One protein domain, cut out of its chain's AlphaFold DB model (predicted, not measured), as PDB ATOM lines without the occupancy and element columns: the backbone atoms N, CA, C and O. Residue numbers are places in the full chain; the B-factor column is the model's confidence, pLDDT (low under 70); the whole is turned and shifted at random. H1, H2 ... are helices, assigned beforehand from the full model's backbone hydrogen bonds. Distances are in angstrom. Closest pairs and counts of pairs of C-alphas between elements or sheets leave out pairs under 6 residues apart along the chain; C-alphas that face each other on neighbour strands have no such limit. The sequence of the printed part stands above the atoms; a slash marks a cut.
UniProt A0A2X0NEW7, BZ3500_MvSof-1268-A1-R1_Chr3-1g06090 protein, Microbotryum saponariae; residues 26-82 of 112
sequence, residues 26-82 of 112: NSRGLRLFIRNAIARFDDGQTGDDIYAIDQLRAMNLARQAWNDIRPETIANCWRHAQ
ATOM      1  N   ASN A  26       5.377 -14.341   9.036       48.00
ATOM      2  CA  ASN A  26       6.563 -14.251   8.169       48.00
ATOM      3  C   ASN A  26       7.871 -14.711   8.855       48.00
ATOM      4  O   ASN A  26       8.964 -14.531   8.310       48.00
ATOM      5  N   SER A  27       7.794 -15.282  10.061       50.59
ATOM      6  CA  SER A  27       8.968 -15.596  10.880       50.59
ATOM      7  C   SER A  27       9.675 -16.896  10.475       50.59
ATOM      8  O   SER A  27       9.101 -17.836   9.920       50.59
ATOM      9  N   ARG A  28      10.967 -16.972  10.817       58.16
ATOM     10  CA  ARG A  28      11.824 -18.160  10.658       58.16
ATOM     11  C   ARG A  28      11.252 -19.417  11.339       58.16
ATOM     12  O   ARG A  28      11.573 -20.522  10.909       58.16
ATOM     13  N   GLY A  29      10.362 -19.259  12.325       59.03
ATOM     14  CA  GLY A  29       9.646 -20.358  12.980       59.03
ATOM     15  C   GLY A  29       8.721 -21.122  12.031       59.03
ATOM     16  O   GLY A  29       8.763 -22.349  12.003       59.03
ATOM     17  N   LEU A  30       7.979 -20.415  11.168       66.19
ATOM     18  CA  LEU A  30       7.148 -21.053  10.142       66.19
ATOM     19  C   LEU A  30       8.012 -21.835   9.140       66.19
ATOM     20  O   LEU A  30       7.657 -22.937   8.738       66.19
ATOM     21  N   ARG A  31       9.191 -21.310   8.780       69.31
ATOM     22  CA  ARG A  31      10.123 -22.006   7.874       69.31
ATOM     23  C   ARG A  31      10.670 -23.299   8.477       69.31
ATOM     24  O   ARG A  31      10.769 -24.296   7.770       69.31
ATOM     25  N   LEU A  32      11.030 -23.290   9.761       70.00
ATOM     26  CA  LEU A  32      11.475 -24.493  10.474       70.00
ATOM     27  C   LEU A  32      10.346 -25.520  10.600       70.00
ATOM     28  O   LEU A  32      10.586 -26.711  10.420       70.00
ATOM     29  N   PHE A  33       9.120 -25.059  10.844       71.12
ATOM     30  CA  PHE A  33       7.937 -25.910  10.879       71.12
ATOM     31  C   PHE A  33       7.657 -26.572   9.520       71.12
ATOM     32  O   PHE A  33       7.528 -27.790   9.453       71.12
ATOM     33  N   ILE A  34       7.670 -25.805   8.423       76.00
ATOM     34  CA  ILE A  34       7.478 -26.329   7.059       76.00
ATOM     35  C   ILE A  34       8.562 -27.358   6.705       76.00
ATOM     36  O   ILE A  34       8.253 -28.417   6.173       76.00
ATOM     37  N   ARG A  35       9.831 -27.091   7.037       74.94
ATOM     38  CA  ARG A  35      10.932 -28.042   6.794       74.94
ATOM     39  C   ARG A  35      10.767 -29.350   7.567       74.94
ATOM     40  O   ARG A  35      11.099 -30.407   7.048       74.94
ATOM     41  N   ASN A  36      10.262 -29.279   8.794       73.38
ATOM     42  CA  ASN A  36       9.986 -30.452   9.619       73.38
ATOM     43  C   ASN A  36       8.846 -31.300   9.034       73.38
ATOM     44  O   ASN A  36       8.976 -32.517   8.954       73.38
ATOM     45  N   ALA A  37       7.778 -30.647   8.568       70.56
ATOM     46  CA  ALA A  37       6.672 -31.309   7.884       70.56
ATOM     47  C   ALA A  37       7.135 -32.023   6.599       70.56
ATOM     48  O   ALA A  37       6.763 -33.168   6.376       70.56
ATOM     49  N   ILE A  38       8.008 -31.394   5.799       73.19
ATOM     50  CA  ILE A  38       8.593 -32.022   4.599       73.19
ATOM     51  C   ILE A  38       9.413 -33.263   4.972       73.19
ATOM     52  O   ILE A  38       9.183 -34.327   4.417       73.19
ATOM     53  N   ALA A  39      10.303 -33.164   5.966       76.94
ATOM     54  CA  ALA A  39      11.126 -34.302   6.385       76.94
ATOM     55  C   ALA A  39      10.289 -35.501   6.870       76.94
ATOM     56  O   ALA A  39      10.633 -36.646   6.615       76.94
ATOM     57  N   ARG A  40       9.162 -35.248   7.546       68.12
ATOM     58  CA  ARG A  40       8.244 -36.307   7.991       68.12
ATOM     59  C   ARG A  40       7.454 -36.943   6.857       68.12
ATOM     60  O   ARG A  40       7.164 -38.133   6.922       68.12
ATOM     61  N   PHE A  41       7.116 -36.157   5.839       68.44
ATOM     62  CA  PHE A  41       6.534 -36.678   4.611       68.44
ATOM     63  C   PHE A  41       7.536 -37.575   3.867       68.44
ATOM     64  O   PHE A  41       7.169 -38.668   3.443       68.44
ATOM     65  N   ASP A  42       8.804 -37.158   3.785       73.25
ATOM     66  CA  ASP A  42       9.883 -37.951   3.181       73.25
ATOM     67  C   ASP A  42      10.149 -39.262   3.955       73.25
ATOM     68  O   ASP A  42      10.423 -40.292   3.342       73.25
ATOM     69  N   ASP A  43       9.976 -39.257   5.283       75.56
ATOM     70  CA  ASP A  43      10.027 -40.450   6.153       75.56
ATOM     71  C   ASP A  43       8.769 -41.349   6.049       75.56
ATOM     72  O   ASP A  43       8.652 -42.355   6.752       75.56
ATOM     73  N   GLY A  44       7.813 -41.009   5.178       69.94
ATOM     74  CA  GLY A  44       6.621 -41.812   4.904       69.94
ATOM     75  C   GLY A  44       5.463 -41.617   5.886       69.94
ATOM     76  O   GLY A  44       4.534 -42.424   5.883       69.94
ATOM     77  N   GLN A  45       5.483 -40.569   6.719       64.75
ATOM     78  CA  GLN A  45       4.325 -40.212   7.544       64.75
ATOM     79  C   GLN A  45       3.252 -39.527   6.690       64.75
ATOM     80  O   GLN A  45       3.549 -38.645   5.883       64.75
ATOM     81  N   THR A  46       1.990 -39.908   6.887       62.22
ATOM     82  CA  THR A  46       0.852 -39.429   6.089       62.22
ATOM     83  C   THR A  46      -0.266 -38.895   6.983       62.22
ATOM     84  O   THR A  46      -0.503 -39.411   8.072       62.22
ATOM     85  N   GLY A  47      -0.997 -37.885   6.506       67.19
ATOM     86  CA  GLY A  47      -2.151 -37.314   7.213       67.19
ATOM     87  C   GLY A  47      -1.778 -36.289   8.289       67.19
ATOM     88  O   GLY A  47      -0.743 -35.628   8.198       67.19
ATOM     89  N   ASP A  48      -2.634 -36.144   9.305       60.19
ATOM     90  CA  ASP A  48      -2.496 -35.136  10.374       60.19
ATOM     91  C   ASP A  48      -1.199 -35.282  11.199       60.19
ATOM     92  O   ASP A  48      -0.735 -34.320  11.817       60.19
ATOM     93  N   ASP A  49      -0.565 -36.456  11.154       62.06
ATOM     94  CA  ASP A  49       0.659 -36.777  11.898       62.06
ATOM     95  C   ASP A  49       1.898 -36.017  11.384       62.06
ATOM     96  O   ASP A  49       2.831 -35.719  12.132       62.06
ATOM     97  N   ILE A  50       1.869 -35.575  10.121       59.81
ATOM     98  CA  ILE A  50       2.918 -34.729   9.529       59.81
ATOM     99  C   ILE A  50       3.031 -33.394  10.288       59.81
ATOM    100  O   ILE A  50       4.130 -32.862  10.491       59.81
ATOM    101  N   TYR A  51       1.894 -32.864  10.743       61.12
ATOM    102  CA  TYR A  51       1.806 -31.613  11.493       61.12
ATOM    103  C   TYR A  51       1.850 -31.822  13.012       61.12
ATOM    104  O   TYR A  51       2.015 -30.848  13.753       61.12
ATOM    105  N   ALA A  52       1.763 -33.069  13.489       66.50
ATOM    106  CA  ALA A  52       1.833 -33.404  14.904       66.50
ATOM    107  C   ALA A  52       3.248 -33.151  15.445       66.50
ATOM    108  O   ALA A  52       4.193 -33.920  15.247       66.50
ATOM    109  N   ILE A  53       3.438 -32.027  16.130       68.19
ATOM    110  CA  ILE A  53       4.692 -31.696  16.803       68.19
ATOM    111  C   ILE A  53       4.539 -31.895  18.311       68.19
ATOM    112  O   ILE A  53       3.686 -31.280  18.944       68.19
ATOM    113  N   ASP A  54       5.384 -32.748  18.889       78.88
ATOM    114  CA  ASP A  54       5.498 -32.863  20.343       78.88
ATOM    115  C   ASP A  54       5.925 -31.504  20.927       78.88
ATOM    116  O   ASP A  54       6.796 -30.819  20.372       78.88
ATOM    117  N   GLN A  55       5.328 -31.120  22.056       70.56
ATOM    118  CA  GLN A  55       5.647 -29.919  22.823       70.56
ATOM    119  C   GLN A  55       7.153 -29.758  23.045       70.56
ATOM    120  O   GLN A  55       7.675 -28.654  22.885       70.56
ATOM    121  N   LEU A  56       7.881 -30.845  23.331       79.12
ATOM    122  CA  LEU A  56       9.335 -30.787  23.504       79.12
ATOM    123  C   LEU A  56      10.044 -30.348  22.214       79.12
ATOM    124  O   LEU A  56      10.958 -29.519  22.231       79.12
ATOM    125  N   ARG A  57       9.596 -30.867  21.067       74.25
ATOM    126  CA  ARG A  57      10.139 -30.513  19.752       74.25
ATOM    127  C   ARG A  57       9.772 -29.078  19.378       74.25
ATOM    128  O   ARG A  57      10.632 -28.354  18.882       74.25
ATOM    129  N   ALA A  58       8.555 -28.637  19.689       75.62
ATOM    130  CA  ALA A  58       8.132 -27.252  19.506       75.62
ATOM    131  C   ALA A  58       8.975 -26.281  20.353       75.62
ATOM    132  O   ALA A  58       9.488 -25.294  19.827       75.62
ATOM    133  N   MET A  59       9.204 -26.595  21.633       84.12
ATOM    134  CA  MET A  59      10.045 -25.801  22.538       84.12
ATOM    135  C   MET A  59      11.492 -25.708  22.039       84.12
ATOM    136  O   MET A  59      12.099 -24.636  22.072       84.12
ATOM    137  N   ASN A  60      12.044 -26.811  21.531       81.56
ATOM    138  CA  ASN A  60      13.395 -26.830  20.976       81.56
ATOM    139  C   ASN A  60      13.504 -26.004  19.686       81.56
ATOM    140  O   ASN A  60      14.458 -25.241  19.542       81.56
ATOM    141  N   LEU A  61      12.523 -26.092  18.781       79.12
ATOM    142  CA  LEU A  61      12.483 -25.256  17.577       79.12
ATOM    143  C   LEU A  61      12.321 -23.774  17.916       79.12
ATOM    144  O   LEU A  61      13.000 -22.941  17.322       79.12
ATOM    145  N   ALA A  62      11.478 -23.439  18.894       80.81
ATOM    146  CA  ALA A  62      11.316 -22.068  19.366       80.81
ATOM    147  C   ALA A  62      12.633 -21.513  19.930       80.81
ATOM    148  O   ALA A  62      13.016 -20.396  19.594       80.81
ATOM    149  N   ARG A  63      13.371 -22.312  20.715       83.88
ATOM    150  CA  ARG A  63      14.690 -21.929  21.240       83.88
ATOM    151  C   ARG A  63      15.710 -21.702  20.123       83.88
ATOM    152  O   ARG A  63      16.429 -20.709  20.151       83.88
ATOM    153  N   GLN A  64      15.764 -22.594  19.136       81.31
ATOM    154  CA  GLN A  64      16.662 -22.443  17.985       81.31
ATOM    155  C   GLN A  64      16.323 -21.194  17.171       81.31
ATOM    156  O   GLN A  64      17.212 -20.408  16.857       81.31
ATOM    157  N   ALA A  65      15.037 -20.983  16.883       81.25
ATOM    158  CA  ALA A  65      14.571 -19.797  16.185       81.25
ATOM    159  C   ALA A  65      14.914 -18.522  16.963       81.25
ATOM    160  O   ALA A  65      15.371 -17.563  16.358       81.25
ATOM    161  N   TRP A  66      14.742 -18.522  18.288       84.88
ATOM    162  CA  TRP A  66      15.086 -17.391  19.145       84.88
ATOM    163  C   TRP A  66      16.580 -17.059  19.105       84.88
ATOM    164  O   TRP A  66      16.942 -15.897  18.951       84.88
ATOM    165  N   ASN A  67      17.446 -18.073  19.164       85.31
ATOM    166  CA  ASN A  67      18.898 -17.889  19.113       85.31
ATOM    167  C   ASN A  67      19.406 -17.387  17.749       85.31
ATOM    168  O   ASN A  67      20.456 -16.759  17.683       85.31
ATOM    169  N   ASP A  68      18.675 -17.659  16.668       86.44
ATOM    170  CA  ASP A  68      19.006 -17.210  15.307       86.44
ATOM    171  C   ASP A  68      18.485 -15.788  14.999       86.44
ATOM    172  O   ASP A  68      18.801 -15.196  13.961       86.44
ATOM    173  N   ILE A  69      17.676 -15.198  15.887       85.62
ATOM    174  CA  ILE A  69      17.202 -13.824  15.716       85.62
ATOM    175  C   ILE A  69      18.349 -12.853  15.990       85.62
ATOM    176  O   ILE A  69      18.898 -12.771  17.087       85.62
ATOM    177  N   ARG A  70      18.663 -12.039  14.981       85.81
ATOM    178  CA  ARG A  70      19.654 -10.974  15.104       85.81
ATOM    179  C   ARG A  70      19.090  -9.768  15.868       85.81
ATOM    180  O   ARG A  70      17.916  -9.432  15.678       85.81
ATOM    181  N   PRO A  71      19.917  -9.033  16.634       82.00
ATOM    182  CA  PRO A  71      19.491  -7.819  17.337       82.00
ATOM    183  C   PRO A  71      18.843  -6.775  16.415       82.00
ATOM    184  O   PRO A  71      17.866  -6.126  16.789       82.00
ATOM    185  N   GLU A  72      19.320  -6.656  15.172       80.81
ATOM    186  CA  GLU A  72      18.747  -5.734  14.181       80.81
ATOM    187  C   GLU A  72      17.307  -6.104  13.803       80.81
ATOM    188  O   GLU A  72      16.487  -5.227  13.530       80.81
ATOM    189  N   THR A  73      16.982  -7.400  13.803       82.50
ATOM    190  CA  THR A  73      15.623  -7.890  13.555       82.50
ATOM    191  C   THR A  73      14.695  -7.485  14.696       82.50
ATOM    192  O   THR A  73      13.614  -6.967  14.431       82.50
ATOM    193  N   ILE A  74      15.143  -7.612  15.949       84.31
ATOM    194  CA  ILE A  74      14.383  -7.176  17.134       84.31
ATOM    195  C   ILE A  74      14.140  -5.664  17.083       84.31
ATOM    196  O   ILE A  74      13.004  -5.210  17.221       84.31
ATOM    197  N   ALA A  75      15.185  -4.882  16.800       79.50
ATOM    198  CA  ALA A  75      15.081  -3.432  16.668       79.50
ATOM    199  C   ALA A  75      14.104  -3.017  15.551       79.50
ATOM    200  O   ALA A  75      13.288  -2.118  15.751       79.50
ATOM    201  N   ASN A  76      14.141  -3.679  14.390       78.38
ATOM    202  CA  ASN A  76      13.194  -3.423  13.301       78.38
ATOM    203  C   ASN A  76      11.750  -3.767  13.694       78.38
ATOM    204  O   ASN A  76      10.843  -2.993  13.391       78.38
ATOM    205  N   CYS A  77      11.533  -4.874  14.408       79.75
ATOM    206  CA  CYS A  77      10.215  -5.234  14.930       79.75
ATOM    207  C   CYS A  77       9.687  -4.181  15.916       79.75
ATOM    208  O   CYS A  77       8.532  -3.774  15.805       79.75
ATOM    209  N   TRP A  78      10.524  -3.684  16.831       86.56
ATOM    210  CA  TRP A  78      10.136  -2.636  17.783       86.56
ATOM    211  C   TRP A  78       9.864  -1.280  17.121       86.56
ATOM    212  O   TRP A  78       8.933  -0.591  17.539       86.56
ATOM    213  N   ARG A  79      10.604  -0.909  16.067       78.81
ATOM    214  CA  ARG A  79      10.292   0.280  15.248       78.81
ATOM    215  C   ARG A  79       8.957   0.133  14.525       78.81
ATOM    216  O   ARG A  79       8.138   1.043  14.550       78.81
ATOM    217  N   HIS A  80       8.700  -1.029  13.922       72.25
ATOM    218  CA  HIS A  80       7.438  -1.284  13.222       72.25
ATOM    219  C   HIS A  80       6.232  -1.310  14.176       72.25
ATOM    220  O   HIS A  80       5.149  -0.841  13.823       72.25
ATOM    221  N   ALA A  81       6.430  -1.806  15.401       79.25
ATOM    222  CA  ALA A  81       5.455  -1.736  16.488       79.25
ATOM    223  C   ALA A  81       5.339  -0.334  17.117       79.25
ATOM    224  O   ALA A  81       4.536  -0.153  18.026       79.25
ATOM    225  N   GLN A  82       6.127   0.644  16.647       79.31
ATOM    226  CA  GLN A  82       6.181   2.023  17.150       79.31
ATOM    227  C   GLN A  82       6.546   2.132  18.643       79.31
ATOM    228  O   GLN A  82       6.320   3.165  19.264       79.31
TER     229      GLN A  82
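What this domain is: This is residues 26 to 82 of the 112 residues of the protein "BZ3500_MvSof-1268-A1-R1_Chr3-1g06090 protein" of Microbotryum saponariae (UniProt A0A2X0NEW7). Helices H1 and H3 make a loose V, meeting near the start of H1 and the end of H3, with short H2 at the open end; beyond the point, residues 70 to 82, with H4, stick out and add to the length. The printed part has 57 residues, with four named helices, H1 to H4 in order, and no named strand: all helix. It is loose, with a radius of gyration of the C-alphas of 14.3 A, and spans 44 by 19 by 15 A.

Where its parts are: H1, residues 28 to 42, begins at C-alpha (11.824, -18.160, 10.658) and is 21.2 A long. H2 is residues 47 to 50, H3 residues 55 to 67, 18.3 A. H4, residues 71 to 80, 14.3 A, ends at C-alpha (7.438, -1.284, 13.222).

How they stand to each other: H1 touches H2 with residues 37 to 41 alone; the closest C-alphas, of Ala 37 and Ile 50, are 5.3 A apart. H1, with residues 28 to 32 alone, touches residues 61 to 65 of H3, closest at the C-alphas of Gly 29 and Ala 65, 5.9 A, at a steep tilt of 47 degrees, opposite ways. H4 touches no helix. In H1, H3 and H4 every O i to N i+4 pair is within hydrogen-bond range; H2 is too short for one.

The domain as a whole: The C-alphas farthest apart, of Gly 44 and Gln 82, are 45.5 A apart. The printed part has no cut, and its three links are tight. Residues 26 to 31, 40 to 41 and 44 to 53 have pLDDT under 70.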